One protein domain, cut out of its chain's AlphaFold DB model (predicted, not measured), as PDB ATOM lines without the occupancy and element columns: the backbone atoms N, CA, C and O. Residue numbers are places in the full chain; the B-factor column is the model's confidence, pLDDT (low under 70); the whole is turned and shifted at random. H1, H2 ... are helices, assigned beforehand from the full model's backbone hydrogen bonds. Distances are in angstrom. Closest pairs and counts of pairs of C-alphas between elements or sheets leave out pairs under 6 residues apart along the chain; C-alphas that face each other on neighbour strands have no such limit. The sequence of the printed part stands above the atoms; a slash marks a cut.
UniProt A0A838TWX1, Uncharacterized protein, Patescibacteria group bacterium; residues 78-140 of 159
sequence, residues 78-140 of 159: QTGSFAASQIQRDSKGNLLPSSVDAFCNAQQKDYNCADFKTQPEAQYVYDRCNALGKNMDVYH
ATOM      1  N   GLN A  78      10.845 -20.739  37.994       45.78
ATOM      2  CA  GLN A  78      11.024 -19.722  39.036       45.78
ATOM      3  C   GLN A  78      10.773 -18.286  38.568       45.78
ATOM      4  O   GLN A  78      10.276 -17.490  39.359       45.78
ATOM      5  N   THR A  79      11.095 -17.921  37.323       48.94
ATOM      6  CA  THR A  79      10.952 -16.519  36.881       48.94
ATOM      7  C   THR A  79       9.663 -16.221  36.132       48.94
ATOM      8  O   THR A  79       9.331 -15.047  35.993       48.94
ATOM      9  N   GLY A  80       8.942 -17.216  35.600       49.59
ATOM     10  CA  GLY A  80       7.720 -16.988  34.807       49.59
ATOM     11  C   GLY A  80       7.898 -16.062  33.587       49.59
ATOM     12  O   GLY A  80       6.922 -15.722  32.924       49.59
ATOM     13  N   SER A  81       9.127 -15.626  33.295       47.03
ATOM     14  CA  SER A  81       9.490 -14.698  32.235       47.03
ATOM     15  C   SER A  81      11.016 -14.602  32.151       47.03
ATOM     16  O   SER A  81      11.677 -14.076  33.045       47.03
ATOM     17  N   PHE A  82      11.594 -15.049  31.036       44.66
ATOM     18  CA  PHE A  82      13.011 -14.848  30.690       44.66
ATOM     19  C   PHE A  82      13.419 -13.366  30.533       44.66
ATOM     20  O   PHE A  82      14.557 -13.070  30.186       44.66
ATOM     21  N   ALA A  83      12.494 -12.433  30.748       49.62
ATOM     22  CA  ALA A  83      12.624 -11.023  30.429       49.62
ATOM     23  C   ALA A  83      13.280 -10.174  31.525       49.62
ATOM     24  O   ALA A  83      13.810  -9.107  31.235       49.62
ATOM     25  N   ALA A  84      13.188 -10.598  32.788       49.22
ATOM     26  CA  ALA A  84      13.290  -9.650  33.895       49.22
ATOM     27  C   ALA A  84      14.700  -9.424  34.451       49.22
ATOM     28  O   ALA A  84      14.883  -8.464  35.188       49.22
ATOM     29  N   SER A  85      15.686 -10.269  34.135       50.88
ATOM     30  CA  SER A  85      16.934 -10.253  34.916       50.88
ATOM     31  C   SER A  85      18.191  -9.868  34.153       50.88
ATOM     32  O   SER A  85      19.085  -9.320  34.779       50.88
ATOM     33  N   GLN A  86      18.327 -10.159  32.853       58.81
ATOM     34  CA  GLN A  86      19.567  -9.857  32.122       58.81
ATOM     35  C   GLN A  86      19.310  -9.624  30.634       58.81
ATOM     36  O   GLN A  86      18.585 -10.385  29.988       58.81
ATOM     37  N   ILE A  87      19.952  -8.593  30.083       68.75
ATOM     38  CA  ILE A  87      19.980  -8.339  28.643       68.75
ATOM     39  C   ILE A  87      20.899  -9.382  28.006       68.75
ATOM     40  O   ILE A  87      22.090  -9.461  28.319       68.75
ATOM     41  N   GLN A  88      20.343 -10.220  27.134       74.00
ATOM     42  CA  GLN A  88      21.096 -11.312  26.530       74.00
ATOM     43  C   GLN A  88      21.970 -10.807  25.387       74.00
ATOM     44  O   GLN A  88      21.592  -9.907  24.632       74.00
ATOM     45  N   ARG A  89      23.130 -11.446  25.234       77.50
ATOM     46  CA  ARG A  89      24.079 -11.164  24.159       77.50
ATOM     47  C   ARG A  89      24.257 -12.378  23.259       77.50
ATOM     48  O   ARG A  89      24.175 -13.514  23.720       77.50
ATOM     49  N   ASP A  90      24.496 -12.137  21.978       77.56
ATOM     50  CA  ASP A  90      24.875 -13.189  21.040       77.56
ATOM     51  C   ASP A  90      26.319 -13.678  21.291       77.56
ATOM     52  O   ASP A  90      27.071 -13.123  22.097       77.56
ATOM     53  N   SER A  91      26.745 -14.716  20.566       72.94
ATOM     54  CA  SER A  91      28.119 -15.240  20.620       72.94
ATOM     55  C   SER A  91      29.197 -14.232  20.194       72.94
ATOM     56  O   SER A  91      30.382 -14.515  20.339       72.94
ATOM     57  N   LYS A  92      28.804 -13.087  19.623       76.50
ATOM     58  CA  LYS A  92      29.681 -11.987  19.207       76.50
ATOM     59  C   LYS A  92      29.679 -10.834  20.223       76.50
ATOM     60  O   LYS A  92      30.421  -9.876  20.039       76.50
ATOM     61  N   GLY A  93      28.892 -10.933  21.298       71.56
ATOM     62  CA  GLY A  93      28.784  -9.926  22.351       71.56
ATOM     63  C   GLY A  93      27.768  -8.812  22.081       71.56
ATOM     64  O   GLY A  93      27.681  -7.895  22.900       71.56
ATOM     65  N   ASN A  94      26.990  -8.889  20.997       78.00
ATOM     66  CA  ASN A  94      25.968  -7.895  20.662       78.00
ATOM     67  C   ASN A  94      24.679  -8.149  21.440       78.00
ATOM     68  O   ASN A  94      24.299  -9.301  21.647       78.00
ATOM     69  N   LEU A  95      23.972  -7.081  21.808       81.38
ATOM     70  CA  LEU A  95      22.662  -7.179  22.448       81.38
ATOM     71  C   LEU A  95      21.627  -7.820  21.516       81.38
ATOM     72  O   LEU A  95      21.508  -7.452  20.348       81.38
ATOM     73  N   LEU A  96      20.833  -8.743  22.050       81.12
ATOM     74  CA  LEU A  96      19.698  -9.333  21.343       81.12
ATOM     75  C   LEU A  96      18.478  -8.398  21.467       81.12
ATOM     76  O   LEU A  96      17.997  -8.216  22.591       81.12
ATOM     77  N   PRO A  97      17.916  -7.856  20.365       75.50
ATOM     78  CA  PRO A  97      16.815  -6.885  20.424       75.50
ATOM     79  C   PRO A  97      15.585  -7.391  21.188       75.50
ATOM     80  O   PRO A  97      15.000  -6.671  21.990       75.50
ATOM     81  N   SER A  98      15.244  -8.670  21.020       73.44
ATOM     82  CA  SER A  98      14.139  -9.316  21.739       73.44
ATOM     83  C   SER A  98      14.359  -9.376  23.252       73.44
ATOM     84  O   SER A  98      13.400  -9.294  24.013       73.44
ATOM     85  N   SER A  99      15.610  -9.495  23.702       76.56
ATOM     86  CA  SER A  99      15.942  -9.482  25.130       76.56
ATOM     87  C   SER A  99      15.889  -8.077  25.722       76.56
ATOM     88  O   SER A  99      15.530  -7.930  26.884       76.56
ATOM     89  N   VAL A 100      16.179  -7.049  24.919       80.69
ATOM     90  CA  VAL A 100      16.074  -5.643  25.328       80.69
ATOM     91  C   VAL A 100      14.609  -5.245  25.478       80.69
ATOM     92  O   VAL A 100      14.249  -4.652  26.486       80.69
ATOM     93  N   ASP A 101      13.735  -5.648  24.555       83.00
ATOM     94  CA  ASP A 101      12.291  -5.388  24.660       83.00
ATOM     95  C   ASP A 101      11.671  -6.075  25.877       83.00
ATOM     96  O   ASP A 101      10.877  -5.486  26.616       83.00
ATOM     97  N   ALA A 102      12.057  -7.332  26.094       75.75
ATOM     98  CA  ALA A 102      11.650  -8.109  27.250       75.75
ATOM     99  C   ALA A 102      12.120  -7.415  28.538       75.75
ATOM    100  O   ALA A 102      11.308  -7.140  29.426       75.75
ATOM    101  N   PHE A 103      13.396  -7.021  28.573       77.25
ATOM    102  CA  PHE A 103      13.961  -6.219  29.641       77.25
ATOM    103  C   PHE A 103      13.127  -4.958  29.867       77.25
ATOM    104  O   PHE A 103      12.602  -4.795  30.958       77.25
ATOM    105  N   CYS A 104      12.908  -4.082  28.881       80.81
ATOM    106  CA  CYS A 104      12.113  -2.848  29.007       80.81
ATOM    107  C   CYS A 104      10.737  -3.043  29.674       80.81
ATOM    108  O   CYS A 104      10.265  -2.151  30.373       80.81
ATOM    109  N   ASN A 105      10.112  -4.209  29.517       78.50
ATOM    110  CA  ASN A 105       8.787  -4.505  30.056       78.50
ATOM    111  C   ASN A 105       8.769  -5.184  31.439       78.50
ATOM    112  O   ASN A 105       7.682  -5.425  31.968       78.50
ATOM    113  N   ALA A 106       9.924  -5.466  32.041       73.50
ATOM    114  CA  ALA A 106      10.007  -6.043  33.381       73.50
ATOM    115  C   ALA A 106       9.484  -5.075  34.463       73.50
ATOM    116  O   ALA A 106       9.781  -3.882  34.428       73.50
ATOM    117  N   GLN A 107       8.704  -5.594  35.422       62.03
ATOM    118  CA  GLN A 107       8.037  -4.786  36.459       62.03
ATOM    119  C   GLN A 107       8.926  -4.413  37.649       62.03
ATOM    120  O   GLN A 107       8.648  -3.428  38.323       62.03
ATOM    121  N   GLN A 108       9.979  -5.186  37.913       60.47
ATOM    122  CA  GLN A 108      10.986  -4.851  38.913       60.47
ATOM    123  C   GLN A 108      12.338  -4.825  38.231       60.47
ATOM    124  O   GLN A 108      12.782  -5.830  37.678       60.47
ATOM    125  N   LYS A 109      12.966  -3.658  38.255       64.88
ATOM    126  CA  LYS A 109      14.341  -3.475  37.832       64.88
ATOM    127  C   LYS A 109      15.042  -2.662  38.889       64.88
ATOM    128  O   LYS A 109      14.497  -1.681  39.380       64.88
ATOM    129  N   ASP A 110      16.254  -3.077  39.177       68.56
ATOM    130  CA  ASP A 110      17.265  -2.248  39.795       68.56
ATOM    131  C   ASP A 110      18.407  -2.260  38.788       68.56
ATOM    132  O   ASP A 110      18.972  -3.316  38.513       68.56
ATOM    133  N   TYR A 111      18.586  -1.147  38.090       74.00
ATOM    134  CA  TYR A 111      19.469  -1.073  36.938       74.00
ATOM    135  C   TYR A 111      20.401   0.116  37.102       74.00
ATOM    136  O   TYR A 111      19.951   1.205  37.450       74.00
ATOM    137  N   ASN A 112      21.690  -0.069  36.839       84.19
ATOM    138  CA  ASN A 112      22.689   0.985  36.961       84.19
ATOM    139  C   ASN A 112      23.753   0.886  35.856       84.19
ATOM    140  O   ASN A 112      23.784  -0.036  35.045       84.19
ATOM    141  N   CYS A 113      24.659   1.859  35.800       85.62
ATOM    142  CA  CYS A 113      25.687   1.882  34.761       85.62
ATOM    143  C   CYS A 113      26.676   0.705  34.816       85.62
ATOM    144  O   CYS A 113      27.326   0.439  33.809       85.62
ATOM    145  N   ALA A 114      26.799  -0.013  35.940       84.44
ATOM    146  CA  ALA A 114      27.679  -1.179  36.046       84.44
ATOM    147  C   ALA A 114      27.135  -2.413  35.303       84.44
ATOM    148  O   ALA A 114      27.893  -3.342  35.023       84.44
ATOM    149  N   ASP A 115      25.852  -2.411  34.944       82.31
ATOM    150  CA  ASP A 115      25.215  -3.480  34.177       82.31
ATOM    151  C   ASP A 115      25.558  -3.418  32.668       82.31
ATOM    152  O   ASP A 115      25.375  -4.394  31.931       82.31
ATOM    153  N   PHE A 116      26.119  -2.294  32.196       85.75
ATOM    154  CA  PHE A 116      26.563  -2.105  30.813       85.75
ATOM    155  C   PHE A 116      28.085  -2.175  30.679       85.75
ATOM    156  O   PHE A 116      28.835  -1.730  31.544       85.75
ATOM    157  N   LYS A 117      28.566  -2.668  29.528       87.12
ATOM    158  CA  LYS A 117      30.009  -2.677  29.233       87.12
ATOM    159  C   LYS A 117      30.498  -1.383  28.591       87.12
ATOM    160  O   LYS A 117      31.658  -1.025  28.778       87.12
ATOM    161  N   THR A 118      29.657  -0.715  27.805       89.06
ATOM    162  CA  THR A 118      30.030   0.492  27.058       89.06
ATOM    163  C   THR A 118      28.913   1.529  27.084       89.06
ATOM    164  O   THR A 118      27.739   1.196  27.248       89.06
ATOM    165  N   GLN A 119      29.278   2.797  26.897       91.38
ATOM    166  CA  GLN A 119      28.326   3.906  26.842       91.38
ATOM    167  C   GLN A 119      27.307   3.748  25.690       91.38
ATOM    168  O   GLN A 119      26.113   3.888  25.952       91.38
ATOM    169  N   PRO A 120      27.695   3.351  24.459       90.38
ATOM    170  CA  PRO A 120      26.729   3.151  23.375       90.38
ATOM    171  C   PRO A 120      25.734   2.018  23.644       90.38
ATOM    172  O   PRO A 120      24.587   2.077  23.208       90.38
ATOM    173  N   GLU A 121      26.162   0.981  24.372       88.06
ATOM    174  CA  GLU A 121      25.278  -0.102  24.804       88.06
ATOM    175  C   GLU A 121      24.214   0.423  25.776       88.06
ATOM    176  O   GLU A 121      23.027   0.126  25.618       88.06
ATOM    177  N   ALA A 122      24.643   1.247  26.734       89.50
ATOM    178  CA  ALA A 122      23.761   1.900  27.688       89.50
ATOM    179  C   ALA A 122      22.733   2.799  26.994       89.50
ATOM    180  O   ALA A 122      21.532   2.686  27.249       89.50
ATOM    181  N   GLN A 123      23.208   3.632  26.064       90.81
ATOM    182  CA  GLN A 123      22.369   4.547  25.298       90.81
ATOM    183  C   GLN A 123      21.322   3.799  24.475       90.81
ATOM    184  O   GLN A 123      20.145   4.138  24.521       90.81
ATOM    185  N   TYR A 124      21.718   2.722  23.790       89.81
ATOM    186  CA  TYR A 124      20.794   1.925  22.988       89.81
ATOM    187  C   TYR A 124      19.622   1.379  23.813       89.81
ATOM    188  O   TYR A 124      18.470   1.434  23.379       89.81
ATOM    189  N   VAL A 125      19.899   0.847  25.004       87.62
ATOM    190  CA  VAL A 125      18.858   0.283  25.875       87.62
ATOM    191  C   VAL A 125      17.965   1.380  26.445       87.62
ATOM    192  O   VAL A 125      16.746   1.201  26.488       87.62
ATOM    193  N   TYR A 126      18.546   2.517  26.834       89.31
ATOM    194  CA  TYR A 126      17.806   3.690  27.292       89.31
ATOM    195  C   TYR A 126      16.827   4.193  26.222       89.31
ATOM    196  O   TYR A 126      15.618   4.246  26.463       89.31
ATOM    197  N   ASP A 127      17.324   4.446  25.010       89.75
ATOM    198  CA  ASP A 127      16.528   4.926  23.880       89.75
ATOM    199  C   ASP A 127      15.437   3.919  23.503       89.75
ATOM    200  O   ASP A 127      14.283   4.285  23.267       89.75
ATOM    201  N   ARG A 128      15.777   2.623  23.493       88.88
ATOM    202  CA  ARG A 128      14.831   1.554  23.169       88.88
ATOM    203  C   ARG A 128      13.696   1.471  24.184       88.88
ATOM    204  O   ARG A 128      12.539   1.351  23.786       88.88
ATOM    205  N   CYS A 129      13.998   1.539  25.476       87.38
ATOM    206  CA  CYS A 129      12.974   1.501  26.513       87.38
ATOM    207  C   CYS A 129      12.119   2.779  26.529       87.38
ATOM    208  O   CYS A 129      10.899   2.673  26.673       87.38
ATOM    209  N   ASN A 130      12.710   3.954  26.289       86.94
ATOM    210  CA  ASN A 130      11.964   5.205  26.122       86.94
ATOM    211  C   ASN A 130      11.015   5.140  24.914       86.94
ATOM    212  O   ASN A 130       9.851   5.522  25.026       86.94
ATOM    213  N   ALA A 131      11.456   4.573  23.786       87.81
ATOM    214  CA  ALA A 131      10.609   4.355  22.610       87.81
ATOM    215  C   ALA A 131       9.428   3.400  22.880       87.81
ATOM    216  O   ALA A 131       8.396   3.485  22.216       87.81
ATOM    217  N   LEU A 132       9.552   2.513  23.873       85.19
ATOM    218  CA  LEU A 132       8.478   1.638  24.362       85.19
ATOM    219  C   LEU A 132       7.599   2.301  25.443       85.19
ATOM    220  O   LEU A 132       6.760   1.631  26.049       85.19
ATOM    221  N   GLY A 133       7.787   3.597  25.707       85.12
ATOM    222  CA  GLY A 133       7.020   4.366  26.689       85.12
ATOM    223  C   GLY A 133       7.388   4.065  28.143       85.12
ATOM    224  O   GLY A 133       6.573   4.282  29.040       85.12
ATOM    225  N   LYS A 134       8.582   3.519  28.398       85.19
ATOM    226  CA  LYS A 134       9.078   3.253  29.753       85.19
ATOM    227  C   LYS A 134       9.894   4.437  30.237       85.19
ATOM    228  O   LYS A 134      10.750   4.916  29.508       85.19
ATOM    229  N   ASN A 135       9.663   4.863  31.475       79.88
ATOM    230  CA  ASN A 135      10.499   5.879  32.097       79.88
ATOM    231  C   ASN A 135      11.783   5.229  32.638       79.88
ATOM    232  O   ASN A 135      11.744   4.525  33.648       79.88
ATOM    233  N   MET A 136      12.898   5.439  31.938       75.19
ATOM    234  CA  MET A 136      14.216   4.919  32.317       75.19
ATOM    235  C   MET A 136      15.017   5.868  33.216       75.19
ATOM    236  O   MET A 136      16.032   5.459  33.776       75.19
ATOM    237  N   ASP A 137      14.553   7.103  33.392       68.69
ATOM    238  CA  ASP A 137      15.211   8.122  34.217       68.69
ATOM    239  C   ASP A 137      15.125   7.801  35.723       68.69
ATOM    240  O   ASP A 137      15.949   8.216  36.530       68.69
ATOM    241  N   VAL A 138      14.185   6.927  36.103       68.25
ATOM    242  CA  VAL A 138      14.044   6.364  37.462       68.25
ATOM    243  C   VAL A 138      15.351   5.730  37.967       68.25
ATOM    244  O   VAL A 138      15.614   5.705  39.169       68.25
ATOM    245  N   TYR A 139      16.190   5.249  37.048       75.19
ATOM    246  CA  TYR A 139      17.461   4.588  37.342       75.19
ATOM    247  C   TYR A 139      18.662   5.546  37.401       75.19
ATOM    248  O   TYR A 139      19.784   5.084  37.587       75.19
ATOM    249  N   HIS A 140      18.450   6.860  37.241       80.62
ATOM    250  CA  HIS A 140      19.497   7.891  37.287       80.62
ATOM    251  C   HIS A 140      20.703   7.583  36.378       80.62
ATOM    252  O   HIS A 140      21.856   7.849  36.725       80.62
TER     253      HIS A 140
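Overview. This is residues 78 to 140 of the 159 residues of an uncharacterized protein of Patescibacteria group bacterium (UniProt A0A838TWX1). Little of this small domain is regular structure: two helices, H1 and H2, pack on each other at a steep angle, and the other printed residues, among them two long stretches, residues 78 to 96 and residues 105 to 118, are in no named element. One loop, residues 78 to 96, leads into H1, and another, residues 105 to 118, joins H1 to H2. The printed part has 63 residues, 21 of them in the two helices, H1 before H2, with no named strand; the class is all helix. It is compact and rounded, with a radius of gyration of the C-alphas of 11.2 A and spans of 29 by 28 by 21 A.

Along the chain. H1, residues 97 to 104, begins with C-alpha 97 at (16.815, -6.885, 20.424) and is 10.6 A long. H2, residues 119 to 131, is 18.2 A long and ends with C-alpha 131 at (10.609, 4.355, 22.610).

Arrangement. H1 and H2 touch, H2 with residues 125 to 129 alone; their closest C-alphas, of Cys 104 and Cys 129, are 5.1 A apart. They run the same way at a steep tilt of 69.6 degrees, only just short of about perpendicular. In both, every O i to N i+4 pair is within hydrogen-bond range.

Size, cuts and confidence. The two C-alphas farthest apart, of Gln 78 and Pro 120, are 31.9 A apart. The printed part has no cut, and the link from H1 to H2 is long. The model's pLDDT is under 70 at residues 78 to 87, 107 to 110 and 137 to 138.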